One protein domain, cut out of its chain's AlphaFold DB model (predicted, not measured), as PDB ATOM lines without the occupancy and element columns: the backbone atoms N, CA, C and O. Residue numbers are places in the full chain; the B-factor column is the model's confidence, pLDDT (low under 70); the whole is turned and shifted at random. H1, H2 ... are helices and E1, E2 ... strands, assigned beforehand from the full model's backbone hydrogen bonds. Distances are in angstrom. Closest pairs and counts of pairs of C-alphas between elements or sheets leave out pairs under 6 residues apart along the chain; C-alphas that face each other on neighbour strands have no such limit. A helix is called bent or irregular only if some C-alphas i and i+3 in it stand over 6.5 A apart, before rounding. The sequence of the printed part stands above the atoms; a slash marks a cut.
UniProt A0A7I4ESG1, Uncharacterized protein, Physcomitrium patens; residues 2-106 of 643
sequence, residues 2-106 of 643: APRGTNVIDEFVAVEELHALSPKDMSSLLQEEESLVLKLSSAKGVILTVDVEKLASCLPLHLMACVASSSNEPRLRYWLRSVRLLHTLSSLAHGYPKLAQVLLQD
ATOM      1  N   ALA A   2     233.415 217.126 170.970       24.98
ATOM      2  CA  ALA A   2     232.577 216.328 170.080       24.98
ATOM      3  C   ALA A   2     232.205 217.167 168.840       24.98
ATOM      4  O   ALA A   2     232.059 218.388 168.979       24.98
ATOM      5  N   PRO A   3     232.078 216.562 167.649       34.19
ATOM      6  CA  PRO A   3     231.652 217.284 166.460       34.19
ATOM      7  C   PRO A   3     230.241 217.837 166.692       34.19
ATOM      8  O   PRO A   3     229.359 217.128 167.176       34.19
ATOM      9  N   ARG A   4     230.047 219.128 166.395       32.94
ATOM     10  CA  ARG A   4     228.728 219.772 166.390       32.94
ATOM     11  C   ARG A   4     227.864 219.014 165.385       32.94
ATOM     12  O   ARG A   4     228.136 219.078 164.191       32.94
ATOM     13  N   GLY A   5     226.880 218.263 165.877       32.59
ATOM     14  CA  GLY A   5     225.908 217.592 165.027       32.59
ATOM     15  C   GLY A   5     225.209 218.624 164.149       32.59
ATOM     16  O   GLY A   5     224.674 219.613 164.650       32.59
ATOM     17  N   THR A   6     225.248 218.414 162.839       36.81
ATOM     18  CA  THR A   6     224.336 219.048 161.894       36.81
ATOM     19  C   THR A   6     222.928 218.593 162.260       36.81
ATOM     20  O   THR A   6     222.540 217.468 161.949       36.81
ATOM     21  N   ASN A   7     222.188 219.428 162.990       46.00
ATOM     22  CA  ASN A   7     220.772 219.196 163.251       46.00
ATOM     23  C   ASN A   7     220.028 219.321 161.918       46.00
ATOM     24  O   ASN A   7     219.789 220.430 161.448       46.00
ATOM     25  N   VAL A   8     219.708 218.182 161.300       52.56
ATOM     26  CA  VAL A   8     218.733 218.107 160.209       52.56
ATOM     27  C   VAL A   8     217.394 218.549 160.796       52.56
ATOM     28  O   VAL A   8     216.955 218.003 161.808       52.56
ATOM     29  N   ILE A   9     216.807 219.596 160.227       64.19
ATOM     30  CA  ILE A   9     215.560 220.183 160.718       64.19
ATOM     31  C   ILE A   9     214.390 219.304 160.288       64.19
ATOM     32  O   ILE A   9     214.322 218.903 159.131       64.19
ATOM     33  N   ASP A  10     213.494 219.028 161.235       80.88
ATOM     34  CA  ASP A  10     212.177 218.432 160.997       80.88
ATOM     35  C   ASP A  10     211.372 219.333 160.048       80.88
ATOM     36  O   ASP A  10     211.269 220.544 160.278       80.88
ATOM     37  N   GLU A  11     210.803 218.759 158.989       86.69
ATOM     38  CA  GLU A  11     209.996 219.446 157.982       86.69
ATOM     39  C   GLU A  11     208.899 220.312 158.619       86.69
ATOM     40  O   GLU A  11     208.611 221.407 158.130       86.69
ATOM     41  N   PHE A  12     208.336 219.880 159.753       87.94
ATOM     42  CA  PHE A  12     207.366 220.668 160.515       87.94
ATOM     43  C   PHE A  12     207.942 222.004 161.005       87.94
ATOM     44  O   PHE A  12     207.333 223.060 160.830       87.94
ATOM     45  N   VAL A  13     209.138 221.973 161.596       87.88
ATOM     46  CA  VAL A  13     209.824 223.173 162.099       87.88
ATOM     47  C   VAL A  13     210.261 224.064 160.939       87.88
ATOM     48  O   VAL A  13     210.188 225.288 161.049       87.88
ATOM     49  N   ALA A  14     210.675 223.469 159.816       89.31
ATOM     50  CA  ALA A  14     211.032 224.222 158.619       89.31
ATOM     51  C   ALA A  14     209.841 225.041 158.092       89.31
ATOM     52  O   ALA A  14     210.001 226.231 157.832       89.31
ATOM     53  N   VAL A  15     208.645 224.449 157.996       91.88
ATOM     54  CA  VAL A  15     207.426 225.175 157.588       91.88
ATOM     55  C   VAL A  15     207.126 226.334 158.541       91.88
ATOM     56  O   VAL A  15     206.902 227.462 158.097       91.88
ATOM     57  N   GLU A  16     207.156 226.085 159.850       89.94
ATOM     58  CA  GLU A  16     206.841 227.099 160.863       89.94
ATOM     59  C   GLU A  16     207.779 228.313 160.808       89.94
ATOM     60  O   GLU A  16     207.310 229.442 160.935       89.94
ATOM     61  N   GLU A  17     209.073 228.108 160.570       87.94
ATOM     62  CA  GLU A  17     210.068 229.191 160.555       87.94
ATOM     63  C   GLU A  17     210.172 229.887 159.179       87.94
ATOM     64  O   GLU A  17     210.470 231.078 159.116       87.94
ATOM     65  N   LEU A  18     209.909 229.182 158.070       91.25
ATOM     66  CA  LEU A  18     210.134 229.708 156.713       91.25
ATOM     67  C   LEU A  18     208.913 230.361 156.062       91.25
ATOM     68  O   LEU A  18     209.087 231.198 155.178       91.25
ATOM     69  N   HIS A  19     207.688 229.999 156.456       92.19
ATOM     70  CA  HIS A  19     206.469 230.408 155.739       92.19
ATOM     71  C   HIS A  19     206.263 231.926 155.614       92.19
ATOM     72  O   HIS A  19     205.503 232.379 154.760       92.19
ATOM     73  N   ALA A  20     206.865 232.711 156.509       89.94
ATOM     74  CA  ALA A  20     206.720 234.161 156.528       89.94
ATOM     75  C   ALA A  20     207.667 234.873 155.549       89.94
ATOM     76  O   ALA A  20     207.451 236.049 155.265       89.94
ATOM     77  N   LEU A  21     208.694 234.185 155.039       90.69
ATOM     78  CA  LEU A  21     209.683 234.762 154.134       90.69
ATOM     79  C   LEU A  21     209.101 234.902 152.725       90.69
ATOM     80  O   LEU A  21     208.661 233.917 152.122       90.69
ATOM     81  N   SER A  22     209.137 236.122 152.186       89.38
ATOM     82  CA  SER A  22     208.800 236.354 150.781       89.38
ATOM     83  C   SER A  22     209.861 235.732 149.853       89.38
ATOM     84  O   SER A  22     210.990 235.478 150.292       89.38
ATOM     85  N   PRO A  23     209.564 235.534 148.553       88.38
ATOM     86  CA  PRO A  23     210.568 235.115 147.570       88.38
ATOM     87  C   PRO A  23     211.826 235.990 147.579       88.38
ATOM     88  O   PRO A  23     212.942 235.482 147.489       88.38
ATOM     89  N   LYS A  24     211.666 237.307 147.752       89.25
ATOM     90  CA  LYS A  24     212.791 238.251 147.809       89.25
ATOM     91  C   LYS A  24     213.625 238.061 149.074       89.25
ATOM     92  O   LYS A  24     214.850 237.988 148.985       89.25
ATOM     93  N   ASP A  25     212.975 237.928 150.229       89.81
ATOM     94  CA  ASP A  25     213.671 237.733 151.506       89.81
ATOM     95  C   ASP A  25     214.435 236.411 151.502       89.81
ATOM     96  O   ASP A  25     215.616 236.372 151.848       89.81
ATOM     97  N   MET A  26     213.800 235.334 151.038       89.88
ATOM     98  CA  MET A  26     214.436 234.023 150.960       89.88
ATOM     99  C   MET A  26     215.597 234.001 149.957       89.88
ATOM    100  O   MET A  26     216.654 233.464 150.284       89.88
ATOM    101  N   SER A  27     215.467 234.644 148.791       88.00
ATOM    102  CA  SER A  27     216.580 234.801 147.841       88.00
ATOM    103  C   SER A  27     217.760 235.558 148.464       88.00
ATOM    104  O   SER A  27     218.906 235.135 148.319       88.00
ATOM    105  N   SER A  28     217.498 236.610 149.248       87.19
ATOM    106  CA  SER A  28     218.551 237.386 149.924       87.19
ATOM    107  C   SER A  28     219.338 236.592 150.979       87.19
ATOM    108  O   SER A  28     220.474 236.948 151.299       87.19
ATOM    109  N   LEU A  29     218.747 235.517 151.513       85.75
ATOM    110  CA  LEU A  29     219.369 234.616 152.485       85.75
ATOM    111  C   LEU A  29     220.170 233.485 151.821       85.75
ATOM    112  O   LEU A  29     221.075 232.935 152.448       85.75
ATOM    113  N   LEU A  30     219.887 233.159 150.558       81.88
ATOM    114  CA  LEU A  30     220.548 232.108 149.771       81.88
ATOM    115  C   LEU A  30     221.894 232.559 149.162       81.88
ATOM    116  O   LEU A  30     222.223 232.149 148.058       81.88
ATOM    117  N   GLN A  31     222.676 233.392 149.864       62.16
ATOM    118  CA  GLN A  31     223.822 234.194 149.368       62.16
ATOM    119  C   GLN A  31     224.971 233.458 148.628       62.16
ATOM    120  O   GLN A  31     225.925 234.108 148.209       62.16
ATOM    121  N   GLU A  32     224.897 232.143 148.408       58.44
ATOM    122  CA  GLU A  32     225.796 231.370 147.542       58.44
ATOM    123  C   GLU A  32     224.952 230.479 146.607       58.44
ATOM    124  O   GLU A  32     224.383 229.476 147.046       58.44
ATOM    125  N   GLU A  33     224.875 230.848 145.318       54.44
ATOM    126  CA  GLU A  33     223.994 230.257 144.283       54.44
ATOM    127  C   GLU A  33     224.054 228.720 144.178       54.44
ATOM    128  O   GLU A  33     223.104 228.089 143.714       54.44
ATOM    129  N   GLU A  34     225.143 228.089 144.625       60.62
ATOM    130  CA  GLU A  34     225.365 226.659 144.410       60.62
ATOM    131  C   GLU A  34     224.812 225.739 145.506       60.62
ATOM    132  O   GLU A  34     224.540 224.569 145.207       60.62
ATOM    133  N   SER A  35     224.655 226.209 146.752       68.75
ATOM    134  CA  SER A  35     224.416 225.298 147.886       68.75
ATOM    135  C   SER A  35     222.951 225.132 148.303       68.75
ATOM    136  O   SER A  35     222.655 224.146 148.967       68.75
ATOM    137  N   LEU A  36     222.025 226.023 147.910       82.88
ATOM    138  CA  LEU A  36     220.603 225.996 148.324       82.88
ATOM    139  C   LEU A  36     220.391 225.754 149.841       82.88
ATOM    140  O   LEU A  36     219.368 225.213 150.264       82.88
ATOM    141  N   VAL A  37     221.353 226.164 150.680       86.38
ATOM    142  CA  VAL A  37     221.299 225.990 152.137       86.38
ATOM    143  C   VAL A  37     220.972 227.315 152.819       86.38
ATOM    144  O   VAL A  37     221.738 228.273 152.739       86.38
ATOM    145  N   LEU A  38     219.878 227.345 153.580       84.38
ATOM    146  CA  LEU A  38     219.507 228.473 154.434       84.38
ATOM    147  C   LEU A  38     220.070 228.295 155.844       84.38
ATOM    148  O   LEU A  38     219.921 227.235 156.454       84.38
ATOM    149  N   LYS A  39     220.666 229.358 156.393       80.25
ATOM    150  CA  LYS A  39     221.066 229.440 157.805       80.25
ATOM    151  C   LYS A  39     220.236 230.510 158.505       80.25
ATOM    152  O   LYS A  39     220.378 231.691 158.212       80.25
ATOM    153  N   LEU A  40     219.390 230.096 159.440       76.56
ATOM    154  CA  LEU A  40     218.446 230.962 160.148       76.56
ATOM    155  C   LEU A  40     218.756 230.948 161.636       76.56
ATOM    156  O   LEU A  40     219.117 229.913 162.179       76.56
ATOM    157  N   SER A  41     218.576 232.070 162.323       72.06
ATOM    158  CA  SER A  41     218.543 232.068 163.785       72.06
ATOM    159  C   SER A  41     217.088 231.941 164.228       72.06
ATOM    160  O   SER A  41     216.332 232.892 164.070       72.06
ATOM    161  N   SER A  42     216.698 230.798 164.799       68.38
ATOM    162  CA  SER A  42     215.367 230.640 165.410       68.38
ATOM    163  C   SER A  42     215.160 231.679 166.518       68.38
ATOM    164  O   SER A  42     216.130 232.155 167.120       68.38
ATOM    165  N   ALA A  43     213.904 231.961 166.875       62.06
ATOM    166  CA  ALA A  43     213.528 232.828 167.999       62.06
ATOM    167  C   ALA A  43     214.197 232.444 169.340       62.06
ATOM    168  O   ALA A  43     214.315 233.270 170.244       62.06
ATOM    169  N   LYS A  44     214.668 231.196 169.475       63.62
ATOM    170  CA  LYS A  44     215.424 230.694 170.639       63.62
ATOM    171  C   LYS A  44     216.951 230.867 170.527       63.62
ATOM    172  O   LYS A  44     217.680 230.327 171.355       63.62
ATOM    173  N   GLY A  45     217.448 231.566 169.505       66.56
ATOM    174  CA  GLY A  45     218.877 231.797 169.252       66.56
ATOM    175  C   GLY A  45     219.639 230.595 168.675       66.56
ATOM    176  O   GLY A  45     220.868 230.596 168.658       66.56
ATOM    177  N   VAL A  46     218.935 229.549 168.230       71.38
ATOM    178  CA  VAL A  46     219.543 228.355 167.618       71.38
ATOM    179  C   VAL A  46     219.730 228.589 166.125       71.38
ATOM    180  O   VAL A  46     218.779 228.959 165.442       71.38
ATOM    181  N   ILE A  47     220.937 228.323 165.614       75.06
ATOM    182  CA  ILE A  47     221.207 228.364 164.174       75.06
ATOM    183  C   ILE A  47     220.637 227.098 163.527       75.06
ATOM    184  O   ILE A  47     221.152 225.994 163.713       75.06
ATOM    185  N   LEU A  48     219.561 227.284 162.779       76.44
ATOM    186  CA  LEU A  48     218.864 226.315 161.957       76.44
ATOM    187  C   LEU A  48     219.513 226.275 160.566       76.44
ATOM    188  O   LEU A  48     219.690 227.318 159.946       76.44
ATOM    189  N   THR A  49     219.890 225.088 160.086       83.38
ATOM    190  CA  THR A  49     220.403 224.881 158.720       83.38
ATOM    191  C   THR A  49     219.394 224.058 157.920       83.38
ATOM    192  O   THR A  49     219.165 222.898 158.259       83.38
ATOM    193  N   VAL A  50     218.781 224.649 156.892       87.00
ATOM    194  CA  VAL A  50     217.775 224.000 156.035       87.00
ATOM    195  C   VAL A  50     218.360 223.788 154.644       87.00
ATOM    196  O   VAL A  50     218.793 224.743 154.008       87.00
ATOM    197  N   ASP A  51     218.339 222.545 154.171       88.81
ATOM    198  CA  ASP A  51     218.570 222.210 152.765       88.81
ATOM    199  C   ASP A  51     217.252 222.407 152.000       88.81
ATOM    200  O   ASP A  51     216.288 221.664 152.216       88.81
ATOM    201  N   VAL A  52     217.183 223.453 151.170       90.00
ATOM    202  CA  VAL A  52     215.952 223.851 150.470       90.00
ATOM    203  C   VAL A  52     215.575 222.844 149.389       90.00
ATOM    204  O   VAL A  52     214.389 222.579 149.201       90.00
ATOM    205  N   GLU A  53     216.558 222.243 148.716       89.56
ATOM    206  CA  GLU A  53     216.330 221.222 147.690       89.56
ATOM    207  C   GLU A  53     215.700 219.974 148.315       89.56
ATOM    208  O   GLU A  53     214.651 219.493 147.871       89.56
ATOM    209  N   LYS A  54     216.289 219.495 149.417       89.94
ATOM    210  CA  LYS A  54     215.757 218.346 150.149       89.94
ATOM    211  C   LYS A  54     214.367 218.636 150.707       89.94
ATOM    212  O   LYS A  54     213.474 217.803 150.548       89.94
ATOM    213  N   LEU A  55     214.165 219.808 151.315       91.69
ATOM    214  CA  LEU A  55     212.861 220.221 151.834       91.69
ATOM    215  C   LEU A  55     211.806 220.217 150.724       91.69
ATOM    216  O   LEU A  55     210.775 219.572 150.880       91.69
ATOM    217  N   ALA A  56     212.090 220.860 149.589       91.31
ATOM    218  CA  ALA A  56     211.197 220.923 148.435       91.31
ATOM    219  C   ALA A  56     210.782 219.527 147.932       91.31
ATOM    220  O   ALA A  56     209.611 219.309 147.629       91.31
ATOM    221  N   SER A  57     211.713 218.566 147.915       91.25
ATOM    222  CA  SER A  57     211.443 217.193 147.462       91.25
ATOM    223  C   SER A  57     210.570 216.359 148.416       91.25
ATOM    224  O   SER A  57     209.865 215.452 147.977       91.25
ATOM    225  N   CYS A  58     210.614 216.633 149.725       91.88
ATOM    226  CA  CYS A  58     209.884 215.862 150.740       91.88
ATOM    227  C   CYS A  58     208.579 216.538 151.182       91.88
ATOM    228  O   CYS A  58     207.687 215.868 151.712       91.88
ATOM    229  N   LEU A  59     208.453 217.848 150.952       93.12
ATOM    230  CA  LEU A  59     207.356 218.662 151.458       93.12
ATOM    231  C   LEU A  59     205.968 218.154 151.023       93.12
ATOM    232  O   LEU A  59     205.126 218.014 151.904       93.12
ATOM    233  N   PRO A  60     205.692 217.785 149.753       93.94
ATOM    234  CA  PRO A  60     204.350 217.338 149.363       93.94
ATOM    235  C   PRO A  60     203.856 216.125 150.167       93.94
ATOM    236  O   PRO A  60     202.729 216.114 150.666       93.94
ATOM    237  N   LEU A  61     204.723 215.123 150.359       92.81
ATOM    238  CA  LEU A  61     204.408 213.926 151.145       92.81
ATOM    239  C   LEU A  61     204.210 214.247 152.630       92.81
ATOM    240  O   LEU A  61     203.270 213.741 153.249       92.81
ATOM    241  N   HIS A  62     205.074 215.095 153.194       93.19
ATOM    242  CA  HIS A  62     204.951 215.565 154.575       93.19
ATOM    243  C   HIS A  62     203.602 216.246 154.815       93.19
ATOM    244  O   HIS A  62     202.885 215.919 155.761       93.19
ATOM    245  N   LEU A  63     203.205 217.144 153.912       94.56
ATOM    246  CA  LEU A  63     201.951 217.878 154.034       94.56
ATOM    247  C   LEU A  63     200.732 216.961 153.957       94.56
ATOM    248  O   LEU A  63     199.822 217.120 154.770       94.56
ATOM    249  N   MET A  64     200.731 215.957 153.075       91.56
ATOM    250  CA  MET A  64     199.657 214.956 153.050       91.56
ATOM    251  C   MET A  64     199.518 214.234 154.401       91.56
ATOM    252  O   MET A  64     198.400 214.052 154.895       91.56
ATOM    253  N   ALA A  65     200.633 213.885 155.049       90.06
ATOM    254  CA  ALA A  65     200.621 213.260 156.374       90.06
ATOM    255  C   ALA A  65     200.126 214.215 157.484       90.06
ATOM    256  O   ALA A  65     199.360 213.809 158.369       90.06
ATOM    257  N   CYS A  66     200.508 215.494 157.443       88.38
ATOM    258  CA  CYS A  66     200.055 216.506 158.406       88.38
ATOM    259  C   CYS A  66     198.557 216.822 158.282       88.38
ATOM    260  O   CYS A  66     197.861 216.979 159.294       88.38
ATOM    261  N   VAL A  67     198.046 216.886 157.050       83.81
ATOM    262  CA  VAL A  67     196.621 217.114 156.770       83.81
ATOM    263  C   VAL A  67     195.763 215.973 157.335       83.81
ATOM    264  O   VAL A  67     194.666 216.221 157.831       83.81
ATOM    265  N   ALA A  68     196.277 214.739 157.358       77.62
ATOM    266  CA  ALA A  68     195.564 213.576 157.887       77.62
ATOM    267  C   ALA A  68     195.466 213.514 159.429       77.62
ATOM    268  O   ALA A  68     194.581 212.845 159.957       77.62
ATOM    269  N   SER A  69     196.368 214.170 160.169       73.81
ATOM    270  CA  SER A  69     196.643 213.846 161.586       73.81
ATOM    271  C   SER A  69     196.226 214.905 162.617       73.81
ATOM    272  O   SER A  69     196.252 214.641 163.818       73.81
ATOM    273  N   SER A  70     195.830 216.101 162.185       66.31
ATOM    274  CA  SER A  70     195.631 217.276 163.053       66.31
ATOM    275  C   SER A  70     194.154 217.640 163.258       66.31
ATOM    276  O   SER A  70     193.320 217.310 162.429       66.31
ATOM    277  N   SER A  71     193.793 218.337 164.341       69.94
ATOM    278  CA  SER A  71     192.438 218.900 164.533       69.94
ATOM    279  C   SER A  71     192.150 220.060 163.564       69.94
ATOM    280  O   SER A  71     193.087 220.747 163.162       69.94
ATOM    281  N   ASN A  72     190.874 220.339 163.272       77.38
ATOM    282  CA  ASN A  72     190.414 221.273 162.228       77.38
ATOM    283  C   ASN A  72     191.179 222.612 162.156       77.38
ATOM    284  O   ASN A  72     191.812 222.908 161.151       77.38
ATOM    285  N   GLU A  73     191.154 223.444 163.201       81.62
ATOM    286  CA  GLU A  73     191.722 224.800 163.120       81.62
ATOM    287  C   GLU A  73     193.270 224.837 163.034       81.62
ATOM    288  O   GLU A  73     193.795 225.511 162.140       81.62
ATOM    289  N   PRO A  74     194.035 224.118 163.884       86.81
ATOM    290  CA  PRO A  74     195.487 223.995 163.729       86.81
ATOM    291  C   PRO A  74     195.910 223.436 162.368       86.81
ATOM    292  O   PRO A  74     196.888 223.923 161.800       86.81
ATOM    293  N   ARG A  75     195.148 222.475 161.821       88.75
ATOM    294  CA  ARG A  75     195.368 221.913 160.481       88.75
ATOM    295  C   ARG A  75     195.343 223.002 159.418       88.75
ATOM    296  O   ARG A  75     196.281 223.106 158.638       88.75
ATOM    297  N   LEU A  76     194.296 223.831 159.408       91.44
ATOM    298  CA  LEU A  76     194.136 224.886 158.405       91.44
ATOM    299  C   LEU A  76     195.234 225.947 158.503       91.44
ATOM    300  O   LEU A  76     195.757 226.382 157.484       91.44
ATOM    301  N   ARG A  77     195.631 226.349 159.717       91.81
ATOM    302  CA  ARG A  77     196.741 227.305 159.872       91.81
ATOM    303  C   ARG A  77     198.055 226.733 159.367       91.81
ATOM    304  O   ARG A  77     198.758 227.406 158.623       91.81
ATOM    305  N   TYR A  78     198.375 225.502 159.755       93.50
ATOM    306  CA  TYR A  78     199.590 224.843 159.290       93.50
ATOM    307  C   TYR A  78     199.577 224.658 157.765       93.50
ATOM    308  O   TYR A  78     200.576 224.928 157.101       93.50
ATOM    309  N   TRP A  79     198.425 224.300 157.189       95.25
ATOM    310  CA  TRP A  79     198.237 224.236 155.742       95.25
ATOM    311  C   TRP A  79     198.502 225.581 155.058       95.25
ATOM    312  O   TRP A  79     199.321 225.644 154.150       95.25
ATOM    313  N   LEU A  80     197.898 226.676 155.524       95.88
ATOM    314  CA  LEU A  80     198.112 228.004 154.938       95.88
ATOM    315  C   LEU A  80     199.572 228.470 155.051       95.88
ATOM    316  O   LEU A  80     200.100 229.071 154.121       95.88
ATOM    317  N   ARG A  81     200.268 228.146 156.147       95.81
ATOM    318  CA  ARG A  81     201.724 228.357 156.254       95.81
ATOM    319  C   ARG A  81     202.490 227.546 155.209       95.81
ATOM    320  O   ARG A  81     203.417 228.048 154.582       95.81
ATOM    321  N   SER A  82     202.064 226.311 154.985       95.69
ATOM    322  CA  SER A  82     202.663 225.422 153.992       95.69
ATOM    323  C   SER A  82     202.450 225.922 152.562       95.69
ATOM    324  O   SER A  82     203.395 225.908 151.781       95.69
ATOM    325  N   VAL A  83     201.258 226.433 152.236       96.12
ATOM    326  CA  VAL A  83     200.967 227.105 150.956       96.12
ATOM    327  C   VAL A  83     201.924 228.271 150.746       96.12
ATOM    328  O   VAL A  83     202.538 228.355 149.686       96.12
ATOM    329  N   ARG A  84     202.085 229.151 151.743       96.25
ATOM    330  CA  ARG A  84     202.997 230.302 151.635       96.25
ATOM    331  C   ARG A  84     204.419 229.850 151.319       96.25
ATOM    332  O   ARG A  84     205.044 230.395 150.416       96.25
ATOM    333  N   LEU A  85     204.904 228.815 152.006       96.19
ATOM    334  CA  LEU A  85     206.218 228.249 151.722       96.19
ATOM    335  C   LEU A  85     206.298 227.652 150.310       96.19
ATOM    336  O   LEU A  85     207.232 227.965 149.579       96.19
ATOM    337  N   LEU A  86     205.328 226.827 149.903       95.75
ATOM    338  CA  LEU A  86     205.284 226.226 148.565       95.75
ATOM    339  C   LEU A  86     205.272 227.290 147.462       95.75
ATOM    340  O   LEU A  86     206.019 227.167 146.493       95.75
ATOM    341  N   HIS A  87     204.482 228.348 147.633       94.50
ATOM    342  CA  HIS A  87     204.438 229.482 146.715       94.50
ATOM    343  C   HIS A  87     205.797 230.183 146.622       94.50
ATOM    344  O   HIS A  87     206.297 230.433 145.522       94.50
ATOM    345  N   THR A  88     206.439 230.443 147.767       94.38
ATOM    346  CA  THR A  88     207.784 231.023 147.811       94.38
ATOM    347  C   THR A  88     208.805 230.145 147.084       94.38
ATOM    348  O   THR A  88     209.581 230.651 146.275       94.38
ATOM    349  N   LEU A  89     208.783 228.830 147.313       94.50
ATOM    350  CA  LEU A  89     209.697 227.886 146.667       94.50
ATOM    351  C   LEU A  89     209.469 227.786 145.149       94.50
ATOM    352  O   LEU A  89     210.439 227.795 144.392       94.50
ATOM    353  N   SER A  90     208.214 227.741 144.696       93.50
ATOM    354  CA  SER A  90     207.871 227.771 143.264       93.50
ATOM    355  C   SER A  90     208.338 229.073 142.604       93.50
ATOM    356  O   SER A  90     208.991 229.050 141.562       93.50
ATOM    357  N   SER A  91     208.109 230.217 143.253       92.31
ATOM    358  CA  SER A  91     208.569 231.515 142.746       92.31
ATOM    359  C   SER A  91     210.092 231.548 142.588       92.31
ATOM    360  O   SER A  91     210.601 231.975 141.551       92.31
ATOM    361  N   LEU A  92     210.827 231.040 143.584       91.50
ATOM    362  CA  LEU A  92     212.289 230.950 143.552       91.50
ATOM    363  C   LEU A  92     212.809 230.020 142.455       91.50
ATOM    364  O   LEU A  92     213.882 230.277 141.918       91.50
ATOM    365  N   ALA A  93     212.078 228.965 142.092       91.06
ATOM    366  CA  ALA A  93     212.523 228.004 141.086       91.06
ATOM    367  C   ALA A  93     212.944 228.675 139.761       91.06
ATOM    368  O   ALA A  93     213.911 228.241 139.140       91.06
ATOM    369  N   HIS A  94     212.317 229.795 139.384       86.12
ATOM    370  CA  HIS A  94     212.685 230.578 138.198       86.12
ATOM    371  C   HIS A  94     214.127 231.115 138.219       86.12
ATOM    372  O   HIS A  94     214.738 231.266 137.163       86.12
ATOM    373  N   GLY A  95     214.674 231.407 139.404       86.25
ATOM    374  CA  GLY A  95     216.037 231.919 139.585       86.25
ATOM    375  C   GLY A  95     217.070 230.859 139.978       86.25
ATOM    376  O   GLY A  95     218.265 231.128 139.899       86.25
ATOM    377  N   TYR A  96     216.638 229.659 140.384       89.50
ATOM    378  CA  TYR A  96     217.514 228.608 140.914       89.50
ATOM    379  C   TYR A  96     217.296 227.277 140.162       89.50
ATOM    380  O   TYR A  96     216.390 226.515 140.511       89.50
ATOM    381  N   PRO A  97     218.145 226.930 139.169       88.69
ATOM    382  CA  PRO A  97     217.922 225.788 138.271       88.69
ATOM    383  C   PRO A  97     217.756 224.430 138.964       88.69
ATOM    384  O   PRO A  97     216.916 223.634 138.554       88.69
ATOM    385  N   LYS A  98     218.517 224.168 140.038       88.75
ATOM    386  CA  LYS A  98     218.382 222.932 140.832       88.75
ATOM    387  C   LYS A  98     216.991 222.816 141.464       88.75
ATOM    388  O   LYS A  98     216.394 221.745 141.461       88.75
ATOM    389  N   LEU A  99     216.444 223.931 141.948       90.00
ATOM    390  CA  LEU A  99     215.111 223.968 142.543       90.00
ATOM    391  C   LEU A  99     214.019 223.793 141.479       90.00
ATOM    392  O   LEU A  99     213.066 223.053 141.712       90.00
ATOM    393  N   ALA A 100     214.180 224.391 140.292       91.12
ATOM    394  CA  ALA A 100     213.289 224.141 139.154       91.12
ATOM    395  C   ALA A 100     213.292 222.679 138.708       91.12
ATOM    396  O   ALA A 100     212.228 222.129 138.419       91.12
ATOM    397  N   GLN A 101     214.461 222.035 138.686       91.56
ATOM    398  CA  GLN A 101     214.570 220.623 138.339       91.56
ATOM    399  C   GLN A 101     213.736 219.749 139.288       91.56
ATOM    400  O   GLN A 101     213.010 218.870 138.830       91.56
ATOM    401  N   VAL A 102     213.788 220.027 140.593       91.56
ATOM    402  CA  VAL A 102     213.035 219.274 141.608       91.56
ATOM    403  C   VAL A 102     211.544 219.618 141.604       91.56
ATOM    404  O   VAL A 102     210.718 218.714 141.621       91.56
ATOM    405  N   LEU A 103     211.171 220.900 141.599       90.75
ATOM    406  CA  LEU A 103     209.774 221.307 141.801       90.75
ATOM    407  C   LEU A 103     208.934 221.324 140.524       90.75
ATOM    408  O   LEU A 103     207.754 220.984 140.574       90.75
ATOM    409  N   LEU A 104     209.518 221.747 139.401       89.25
ATOM    410  CA  LEU A 104     208.772 222.044 138.175       89.25
ATOM    411  C   LEU A 104     209.009 221.016 137.065       89.25
ATOM    412  O   LEU A 104     208.158 220.874 136.190       89.25
ATOM    413  N   GLN A 105     210.140 220.301 137.071       90.12
ATOM    414  CA  GLN A 105     210.485 219.329 136.022       90.12
ATOM    415  C   GLN A 105     210.285 217.873 136.461       90.12
ATOM    416  O   GLN A 105     209.953 217.030 135.625       90.12
ATOM    417  N   ASP A 106     210.447 217.564 137.751       92.75
ATOM    418  CA  ASP A 106     210.221 216.216 138.266       92.75
ATOM    419  C   ASP A 106     208.724 215.854 138.213       92.75
ATOM    420  O   ASP A 106     207.880 216.377 138.947       92.75
TER     421      ASP A 106
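Overview. This is residues 2 to 106 of the 643 residues of an uncharacterized protein of Physcomitrium patens (UniProt A0A7I4ESG1). A small two-stranded hairpin, E1 and E2, runs straight into a long helical hairpin, H3 and H4, and H1 sits in the corner between the two hairpins. H5 packs across the base of the helical hairpin, where H3 begins and H4 ends, and H2 packs on H4 near that same base. You have 105 printed residues, with five named helices and two named strands in the order H1, H2, E1, E2, H3, H4, H5; the sheet, E1 - E2, is antiparallel and the class is mostly helix. The whole is compact, with a radius of gyration of the C-alphas of 13.9 A, and spans 40 by 40 by 22 A.

Along the chain. Start at the sheet: E1 is residues 37 to 41, 13.4 A long, and E2 is residues 47 to 51, 13.2 A long. Find C-alpha 52 at (215.952, 223.851, 150.470); from there H3, residues 52 to 69, runs 24.4 A. H3 is irregular, with C-alphas 57 and 60 lying 7.3 A apart, and it has a kink of 51 degrees near residue 59. H4, residues 72 to 93, runs 31.3 A from C-alpha 72 at (190.414, 221.273, 162.228) to C-alpha 93 at (212.523, 228.004, 141.086). The shorter helices are H1, residues 11 to 18, H2, residues 23 to 29, and H5, residues 97 to 105.

Arrangement. In the hairpin of E1 and E2, look for N 38 and O 50 at 2.9 A and N 48 and O 40 at 2.7 A, both within hydrogen-bond range. Between H1 and E2, look for one pair of C-alphas within 8 A, the closest, those of Ala 14 and Val 50, 7.2 A apart. H3 and H4 form a helical hairpin, touching at a shallow tilt of 20 degrees, opposite ways, with Val 67 and Arg 75 closest at 6.2 A between C-alphas. H4 is the hub, touching four helices. Its residues 78 to 85 touch H1, only just about perpendicular at 71 degrees, with the C-alphas of Val 15 and Ser 82 closest at 6.0 A. Its residues 88 to 92 touch H2, about perpendicular at 74 degrees, with the C-alphas of Pro 23 and Thr 88 closest at 5.0 A. Its residues 89 to 93 touch H5 at a steep tilt of 56 degrees, with the C-alphas of Ala 93 and Ala 100 closest at 4.4 A. H2 and H3 are apart. Every O i to N i+4 pair is within hydrogen-bond range in H1, H2 and H4; H3 has 11 of 14 and H5 4 of 5.

Size, cuts and confidence. The two C-alphas farthest apart are those of Ala 2 and Asn 72, at 43.2 A. The printed part has no cut, and no link is long. Mean pLDDT of the printed part is 82.4; residues 2 to 9, 31 to 35, 42 to 45 and 70 to 71 hold the 19 residues under 70.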